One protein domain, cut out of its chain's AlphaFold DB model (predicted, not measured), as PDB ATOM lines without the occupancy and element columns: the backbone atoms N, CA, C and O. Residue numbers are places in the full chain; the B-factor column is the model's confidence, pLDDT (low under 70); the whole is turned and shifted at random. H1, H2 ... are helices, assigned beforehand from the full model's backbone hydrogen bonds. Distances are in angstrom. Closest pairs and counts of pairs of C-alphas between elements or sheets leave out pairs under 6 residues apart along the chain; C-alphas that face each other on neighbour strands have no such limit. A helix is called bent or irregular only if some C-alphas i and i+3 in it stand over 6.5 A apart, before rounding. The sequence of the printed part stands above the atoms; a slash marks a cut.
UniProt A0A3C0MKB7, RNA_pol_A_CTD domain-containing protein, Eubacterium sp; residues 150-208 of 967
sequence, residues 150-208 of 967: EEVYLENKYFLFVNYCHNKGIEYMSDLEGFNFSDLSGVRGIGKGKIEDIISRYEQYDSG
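This is residues 150 to 208 of the 967 residues of the protein "RNA_pol_A_CTD domain-containing protein" of Eubacterium sp (UniProt A0A3C0MKB7). One long helix, H4, lies along the longest axis at one side of a small helical domain, and the short H3 folds back beside its early part as a helical hairpin. H1 stands about perpendicular to H4, its early residues close to the middle of H4 and its late residues farther off, while the one-turn H2 lies near H4. The printed part has 59 residues with four named helices, in the order H1, H2, H3, H4, and no named strand, class all helix. It is compact, with a radius of gyration of the C-alphas of 10.6 A, and rounded, spanning 30 by 23 by 23 A.

H4, residues 192 to 206, touches H3, residues 181 to 186, at a shallow tilt of 27 degrees, opposite ways, and the two form a hairpin. Their closest C-alphas, of Phe 181 and Ile 195, are 6.9 A apart. H1, residues 156 to 166, is close to H4 but not clearly touching, about perpendicular at 76 degrees. The closest C-alphas here, of Tyr 158 and Ile 198, are 7.5 A apart. H2, residues 173 to 176, and H4 are near each other, with 5 pairs of C-alphas within 10 A. H1 and H3 are apart, but only just, at 8.2 A; H2 is apart from H1 and from H3. Every O i to N i+4 pair is within hydrogen-bond range in H4; in H1 it is 5 of 7, in H3 0 of 2 with 3 of 3 O i to N i+3 pairs within range, and H2 is too short for an O i to N i+4 pair.

H4 measures 21.1 A from C-alpha 192 at (10.277, -1.940, -35.677) to C-alpha 206 at (14.187, -16.374, -50.576). H1 measures 15.4 A from its first C-alpha, 156, at (24.013, 1.537, -45.534); it is irregular, with C-alphas 157 and 160 7.5 A apart. H3 measures 10.5 A and is neither bent nor irregular, but only just: C-alphas 183 and 186 are 6.1 A apart. H2 measures 5.6 A.

The C-alphas farthest apart, of Arg 188 and Gly 208, are 30.8 A apart. The printed part has no cut; the links H2 to H3 and H3 to H4 are tight, and H1 to H2 is short. The mean pLDDT of the printed part is 75.8, with 11 residues under 70, among them residues 154 to 156 and 206 to 208.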
ATOM      1  N   GLU A 150      26.288  -9.650 -46.494       73.25
ATOM      2  CA  GLU A 150      26.754  -8.334 -46.955       73.25
ATOM      3  C   GLU A 150      26.367  -8.023 -48.417       73.25
ATOM      4  O   GLU A 150      26.051  -6.876 -48.728       73.25
ATOM      5  N   GLU A 151      26.264  -9.038 -49.283       67.38
ATOM      6  CA  GLU A 151      25.916  -8.911 -50.710       67.38
ATOM      7  C   GLU A 151      24.411  -8.676 -50.944       67.38
ATOM      8  O   GLU A 151      24.013  -8.005 -51.898       67.38
ATOM      9  N   VAL A 152      23.553  -9.170 -50.047       70.12
ATOM     10  CA  VAL A 152      22.089  -8.961 -50.096       70.12
ATOM     11  C   VAL A 152      21.668  -7.675 -49.366       70.12
ATOM     12  O   VAL A 152      20.664  -7.031 -49.709       70.12
ATOM     13  N   TYR A 153      22.461  -7.252 -48.378       77.88
ATOM     14  CA  TYR A 153      22.190  -6.114 -47.495       77.88
ATOM     15  C   TYR A 153      23.150  -4.920 -47.697       77.88
ATOM     16  O   TYR A 153      23.299  -4.096 -46.797       77.88
ATOM     17  N   LEU A 154      23.712  -4.768 -48.906       64.62
ATOM     18  CA  LEU A 154      24.659  -3.715 -49.335       64.62
ATOM     19  C   LEU A 154      24.289  -2.260 -48.959       64.62
ATOM     20  O   LEU A 154      25.154  -1.389 -48.873       64.62
ATOM     21  N   GLU A 155      23.005  -1.942 -48.782       65.50
ATOM     22  CA  GLU A 155      22.574  -0.579 -48.458       65.50
ATOM     23  C   GLU A 155      22.939  -0.188 -47.014       65.50
ATOM     24  O   GLU A 155      22.480  -0.817 -46.060       65.50
ATOM     25  N   ASN A 156      23.617   0.955 -46.835       66.56
ATOM     26  CA  ASN A 156      24.013   1.537 -45.534       66.56
ATOM     27  C   ASN A 156      22.930   1.525 -44.426       66.56
ATOM     28  O   ASN A 156      23.256   1.522 -43.238       66.56
ATOM     29  N   LYS A 157      21.633   1.504 -44.771       72.06
ATOM     30  CA  LYS A 157      20.529   1.394 -43.798       72.06
ATOM     31  C   LYS A 157      20.551   0.080 -42.991       72.06
ATOM     32  O   LYS A 157      20.099   0.084 -41.837       72.06
ATOM     33  N   TYR A 158      21.119  -0.985 -43.566       79.88
ATOM     34  CA  TYR A 158      21.253  -2.331 -42.998       79.88
ATOM     35  C   TYR A 158      22.610  -2.607 -42.327       79.88
ATOM     36  O   TYR A 158      22.766  -3.664 -41.727       79.88
ATOM     37  N   PHE A 159      23.567  -1.672 -42.334       77.81
ATOM     38  CA  PHE A 159      24.900  -1.855 -41.726       77.81
ATOM     39  C   PHE A 159      24.859  -2.360 -40.266       77.81
ATOM     40  O   PHE A 159      25.695  -3.158 -39.851       77.81
ATOM     41  N   LEU A 160      23.854  -1.949 -39.480       77.81
ATOM     42  CA  LEU A 160      23.651  -2.434 -38.104       77.81
ATOM     43  C   LEU A 160      23.153  -3.890 -38.020       77.81
ATOM     44  O   LEU A 160      23.352  -4.528 -36.992       77.81
ATOM     45  N   PHE A 161      22.501  -4.400 -39.066       82.88
ATOM     46  CA  PHE A 161      22.065  -5.793 -39.176       82.88
ATOM     47  C   PHE A 161      23.211  -6.692 -39.654       82.88
ATOM     48  O   PHE A 161      23.492  -7.680 -38.990       82.88
ATOM     49  N   VAL A 162      23.959  -6.291 -40.691       81.12
ATOM     50  CA  VAL A 162      25.163  -7.018 -41.149       81.12
ATOM     51  C   VAL A 162      26.168  -7.178 -39.999       81.12
ATOM     52  O   VAL A 162      26.586  -8.290 -39.684       81.12
ATOM     53  N   ASN A 163      26.457  -6.098 -39.260       78.75
ATOM     54  CA  ASN A 163      27.300  -6.182 -38.062       78.75
ATOM     55  C   ASN A 163      26.699  -7.060 -36.951       78.75
ATOM     56  O   ASN A 163      27.456  -7.691 -36.218       78.75
ATOM     57  N   TYR A 164      25.372  -7.111 -36.786       82.38
ATOM     58  CA  TYR A 164      24.745  -8.013 -35.815       82.38
ATOM     59  C   TYR A 164      24.943  -9.485 -36.214       82.38
ATOM     60  O   TYR A 164      25.278 -10.299 -35.354       82.38
ATOM     61  N   CYS A 165      24.799  -9.807 -37.502       81.94
ATOM     62  CA  CYS A 165      25.038 -11.138 -38.060       81.94
ATOM     63  C   CYS A 165      26.502 -11.576 -37.890       81.94
ATOM     64  O   CYS A 165      26.750 -12.619 -37.288       81.94
ATOM     65  N   HIS A 166      27.473 -10.737 -38.271       81.44
ATOM     66  CA  HIS A 166      28.899 -11.055 -38.103       81.44
ATOM     67  C   HIS A 166      29.271 -11.242 -36.614       81.44
ATOM     68  O   HIS A 166      29.921 -12.219 -36.254       81.44
ATOM     69  N   ASN A 167      28.755 -10.402 -35.700       78.88
ATOM     70  CA  ASN A 167      28.926 -10.582 -34.241       78.88
ATOM     71  C   ASN A 167      28.185 -11.811 -33.658       78.88
ATOM     72  O   ASN A 167      28.240 -12.055 -32.448       78.88
ATOM     73  N   LYS A 168      27.471 -12.577 -34.488       77.62
ATOM     74  CA  LYS A 168      26.789 -13.826 -34.136       77.62
ATOM     75  C   LYS A 168      27.313 -15.053 -34.888       77.62
ATOM     76  O   LYS A 168      26.822 -16.139 -34.598       77.62
ATOM     77  N   GLY A 169      28.301 -14.905 -35.777       74.00
ATOM     78  CA  GLY A 169      28.781 -15.997 -36.632       74.00
ATOM     79  C   GLY A 169      27.759 -16.412 -37.694       74.00
ATOM     80  O   GLY A 169      27.609 -17.596 -37.964       74.00
ATOM     81  N   ILE A 170      27.009 -15.439 -38.218       83.25
ATOM     82  CA  ILE A 170      26.036 -15.594 -39.300       83.25
ATOM     83  C   ILE A 170      26.614 -14.812 -40.489       83.25
ATOM     84  O   ILE A 170      26.711 -13.585 -40.409       83.25
ATOM     85  N   GLU A 171      27.039 -15.497 -41.551       75.38
ATOM     86  CA  GLU A 171      27.820 -14.897 -42.652       75.38
ATOM     87  C   GLU A 171      27.126 -15.053 -44.014       75.38
ATOM     88  O   GLU A 171      27.112 -14.121 -44.825       75.38
ATOM     89  N   TYR A 172      26.480 -16.197 -44.237       82.06
ATOM     90  CA  TYR A 172      25.809 -16.556 -45.481       82.06
ATOM     91  C   TYR A 172      24.287 -16.460 -45.353       82.06
ATOM     92  O   TYR A 172      23.714 -16.541 -44.267       82.06
ATOM     93  N   MET A 173      23.593 -16.292 -46.478       78.94
ATOM     94  CA  MET A 173      22.129 -16.194 -46.493       78.94
ATOM     95  C   MET A 173      21.430 -17.504 -46.098       78.94
ATOM     96  O   MET A 173      20.292 -17.457 -45.629       78.94
ATOM     97  N   SER A 174      22.117 -18.648 -46.219       74.12
ATOM     98  CA  SER A 174      21.726 -19.931 -45.610       74.12
ATOM     99  C   SER A 174      21.567 -19.847 -44.093       74.12
ATOM    100  O   SER A 174      20.664 -20.448 -43.521       74.12
ATOM    101  N   ASP A 175      22.407 -19.058 -43.430       77.38
ATOM    102  CA  ASP A 175      22.529 -19.029 -41.969       77.38
ATOM    103  C   ASP A 175      21.363 -18.259 -41.310       77.38
ATOM    104  O   ASP A 175      21.218 -18.232 -40.086       77.38
ATOM    105  N   LEU A 176      20.517 -17.628 -42.135       78.69
ATOM    106  CA  LEU A 176      19.262 -16.992 -41.742       78.69
ATOM    107  C   LEU A 176      18.045 -17.929 -41.854       78.69
ATOM    108  O   LEU A 176      16.951 -17.533 -41.446       78.69
ATOM    109  N   GLU A 177      18.193 -19.155 -42.369       73.25
ATOM    110  CA  GLU A 177      17.086 -20.111 -42.492       73.25
ATOM    111  C   GLU A 177      16.557 -20.514 -41.099       73.25
ATOM    112  O   GLU A 177      17.216 -21.187 -40.309       73.25
ATOM    113  N   GLY A 178      15.352 -20.038 -40.763       69.69
ATOM    114  CA  GLY A 178      14.754 -20.192 -39.429       69.69
ATOM    115  C   GLY A 178      15.161 -19.132 -38.390       69.69
ATOM    116  O   GLY A 178      14.806 -19.268 -37.217       69.69
ATOM    117  N   PHE A 179      15.867 -18.065 -38.781       81.62
ATOM    118  CA  PHE A 179      16.296 -16.994 -37.876       81.62
ATOM    119  C   PHE A 179      15.120 -16.189 -37.284       81.62
ATOM    120  O   PHE A 179      14.218 -15.723 -37.983       81.62
ATOM    121  N   ASN A 180      15.150 -15.956 -35.968       80.00
ATOM    122  CA  ASN A 180      14.119 -15.193 -35.265       80.00
ATOM    123  C   ASN A 180      14.387 -13.677 -35.310       80.00
ATOM    124  O   ASN A 180      14.935 -13.087 -34.376       80.00
ATOM    125  N   PHE A 181      13.906 -13.013 -36.362       81.00
ATOM    126  CA  PHE A 181      14.006 -11.554 -36.532       81.00
ATOM    127  C   PHE A 181      13.413 -10.721 -35.372       81.00
ATOM    128  O   PHE A 181      13.739  -9.540 -35.245       81.00
ATOM    129  N   SER A 182      12.607 -11.314 -34.481       73.00
ATOM    130  CA  SER A 182      12.116 -10.658 -33.256       73.00
ATOM    131  C   SER A 182      13.246 -10.212 -32.320       73.00
ATOM    132  O   SER A 182      13.114  -9.188 -31.644       73.00
ATOM    133  N   ASP A 183      14.366 -10.938 -32.292       76.06
ATOM    134  CA  ASP A 183      15.478 -10.690 -31.361       76.06
ATOM    135  C   ASP A 183      16.229  -9.385 -31.685       76.06
ATOM    136  O   ASP A 183      16.815  -8.749 -30.803       76.06
ATOM    137  N   LEU A 184      16.100  -8.894 -32.925       78.00
ATOM    138  CA  LEU A 184      16.604  -7.587 -33.358       78.00
ATOM    139  C   LEU A 184      15.947  -6.412 -32.609       78.00
ATOM    140  O   LEU A 184      16.513  -5.320 -32.574       78.00
ATOM    141  N   SER A 185      14.790  -6.616 -31.968       73.06
ATOM    142  CA  SER A 185      14.095  -5.579 -31.186       73.06
ATOM    143  C   SER A 185      14.871  -5.093 -29.951       73.06
ATOM    144  O   SER A 185      14.611  -3.992 -29.464       73.06
ATOM    145  N   GLY A 186      15.851  -5.869 -29.471       68.12
ATOM    146  CA  GLY A 186      16.780  -5.452 -28.415       68.12
ATOM    147  C   GLY A 186      17.977  -4.623 -28.904       68.12
ATOM    148  O   GLY A 186      18.717  -4.077 -28.085       68.12
ATOM    149  N   VAL A 187      18.202  -4.517 -30.220       76.38
ATOM    150  CA  VAL A 187      19.424  -3.924 -30.787       76.38
ATOM    151  C   VAL A 187      19.295  -2.403 -30.899       76.38
ATOM    152  O   VAL A 187      18.494  -1.862 -31.664       76.38
ATOM    153  N   ARG A 188      20.133  -1.678 -30.149       65.50
ATOM    154  CA  ARG A 188      20.128  -0.208 -30.084       65.50
ATOM    155  C   ARG A 188      20.428   0.423 -31.454       65.50
ATOM    156  O   ARG A 188      21.583   0.564 -31.837       65.50
ATOM    157  N   GLY A 189      19.380   0.862 -32.154       68.00
ATOM    158  CA  GLY A 189      19.459   1.465 -33.496       68.00
ATOM    159  C   GLY A 189      18.651   0.726 -34.572       68.00
ATOM    160  O   GLY A 189      18.532   1.224 -35.697       68.00
ATOM    161  N   ILE A 190      18.055  -0.420 -34.225       80.25
ATOM    162  CA  ILE A 190      17.104  -1.166 -35.053       80.25
ATOM    163  C   ILE A 190      15.707  -1.024 -34.425       80.25
ATOM    164  O   ILE A 190      15.398  -1.615 -33.399       80.25
ATOM    165  N   GLY A 191      14.867  -0.166 -35.013       76.44
ATOM    166  CA  GLY A 191      13.460  -0.000 -34.617       76.44
ATOM    167  C   GLY A 191      12.523  -0.870 -35.458       76.44
ATOM    168  O   GLY A 191      12.929  -1.355 -36.509       76.44
ATOM    169  N   LYS A 192      11.252  -1.018 -35.049       76.19
ATOM    170  CA  LYS A 192      10.277  -1.940 -35.677       76.19
ATOM    171  C   LYS A 192      10.239  -1.874 -37.214       76.19
ATOM    172  O   LYS A 192      10.387  -2.908 -37.851       76.19
ATOM    173  N   GLY A 193      10.160  -0.674 -37.795       73.81
ATOM    174  CA  GLY A 193      10.155  -0.497 -39.255       73.81
ATOM    175  C   GLY A 193      11.440  -0.957 -39.961       73.81
ATOM    176  O   GLY A 193      11.375  -1.415 -41.091       73.81
ATOM    177  N   LYS A 194      12.604  -0.925 -39.290       78.25
ATOM    178  CA  LYS A 194      13.833  -1.533 -39.830       78.25
ATOM    179  C   LYS A 194      13.790  -3.060 -39.791       78.25
ATOM    180  O   LYS A 194      14.372  -3.683 -40.665       78.25
ATOM    181  N   ILE A 195      13.141  -3.657 -38.791       81.88
ATOM    182  CA  ILE A 195      12.960  -5.117 -38.723       81.88
ATOM    183  C   ILE A 195      12.031  -5.561 -39.861       81.88
ATOM    184  O   ILE A 195      12.319  -6.539 -40.536       81.88
ATOM    185  N   GLU A 196      10.975  -4.790 -40.127       79.94
ATOM    186  CA  GLU A 196      10.062  -4.993 -41.260       79.94
ATOM    187  C   GLU A 196      10.786  -4.834 -42.621       79.94
ATOM    188  O   GLU A 196      10.653  -5.707 -43.476       79.94
ATOM    189  N   ASP A 197      11.639  -3.810 -42.792       80.38
ATOM    190  CA  ASP A 197      12.517  -3.647 -43.974       80.38
ATOM    191  C   ASP A 197      13.521  -4.809 -44.153       80.38
ATOM    192  O   ASP A 197      13.827  -5.188 -45.283       80.38
ATOM    193  N   ILE A 198      14.059  -5.367 -43.059       84.88
ATOM    194  CA  ILE A 198      15.000  -6.502 -43.095       84.88
ATOM    195  C   ILE A 198      14.272  -7.785 -43.504       84.88
ATOM    196  O   ILE A 198      14.711  -8.455 -44.433       84.88
ATOM    197  N   ILE A 199      13.135  -8.099 -42.870       82.19
ATOM    198  CA  ILE A 199      12.323  -9.279 -43.206       82.19
ATOM    199  C   ILE A 199      11.900  -9.226 -44.679       82.19
ATOM    200  O   ILE A 199      12.104 -10.194 -45.403       82.19
ATOM    201  N   SER A 200      11.420  -8.076 -45.167       80.19
ATOM    202  CA  SER A 200      11.025  -7.949 -46.576       80.19
ATOM    203  C   SER A 200      12.202  -8.122 -47.549       80.19
ATOM    204  O   SER A 200      12.018  -8.640 -48.651       80.19
ATOM    205  N   ARG A 201      13.425  -7.738 -47.157       77.31
ATOM    206  CA  ARG A 201      14.641  -7.964 -47.956       77.31
ATOM    207  C   ARG A 201      15.087  -9.433 -47.941       77.31
ATOM    208  O   ARG A 201      15.539  -9.914 -48.979       77.31
ATOM    209  N   TYR A 202      14.901 -10.150 -46.832       81.81
ATOM    210  CA  TYR A 202      15.087 -11.605 -46.757       81.81
ATOM    211  C   TYR A 202      14.083 -12.339 -47.660       81.81
ATOM    212  O   TYR A 202      14.485 -13.099 -48.537       81.81
ATOM    213  N   GLU A 203      12.790 -12.024 -47.544       76.44
ATOM    214  CA  GLU A 203      11.714 -12.605 -48.362       76.44
ATOM    215  C   GLU A 203      11.908 -12.349 -49.872       76.44
ATOM    216  O   GLU A 203      11.585 -13.203 -50.696       76.44
ATOM    217  N   GLN A 204      12.468 -11.197 -50.267       74.00
ATOM    218  CA  GLN A 204      12.804 -10.883 -51.670       74.00
ATOM    219  C   GLN A 204      13.935 -11.754 -52.241       74.00
ATOM    220  O   GLN A 204      13.957 -12.000 -53.450       74.00
ATOM    221  N   TYR A 205      14.865 -12.203 -51.396       74.38
ATOM    222  CA  TYR A 205      15.928 -13.139 -51.771       74.38
ATOM    223  C   TYR A 205      15.396 -14.577 -51.810       74.38
ATOM    224  O   TYR A 205      15.520 -15.241 -52.836       74.38
ATOM    225  N   ASP A 206      14.728 -15.016 -50.740       68.69
ATOM    226  CA  ASP A 206      14.187 -16.374 -50.576       68.69
ATOM    227  C   ASP A 206      13.136 -16.735 -51.647       68.69
ATOM    228  O   ASP A 206      13.142 -17.824 -52.216       68.69
ATOM    229  N   SER A 207      12.299 -15.769 -52.047       61.25
ATOM    230  CA  SER A 207      11.356 -15.931 -53.168       61.25
ATOM    231  C   SER A 207      11.994 -15.867 -54.569       61.25
ATOM    232  O   SER A 207      11.274 -15.857 -55.571       61.25
ATOM    233  N   GLY A 208      13.327 -15.795 -54.672       59.25
ATOM    234  CA  GLY A 208      14.080 -15.781 -55.934       59.25
ATOM    235  C   GLY A 208      13.897 -14.518 -56.787       59.25
ATOM    236  O   GLY A 208      14.283 -14.497 -57.954       59.25
TER     237      GLY A 208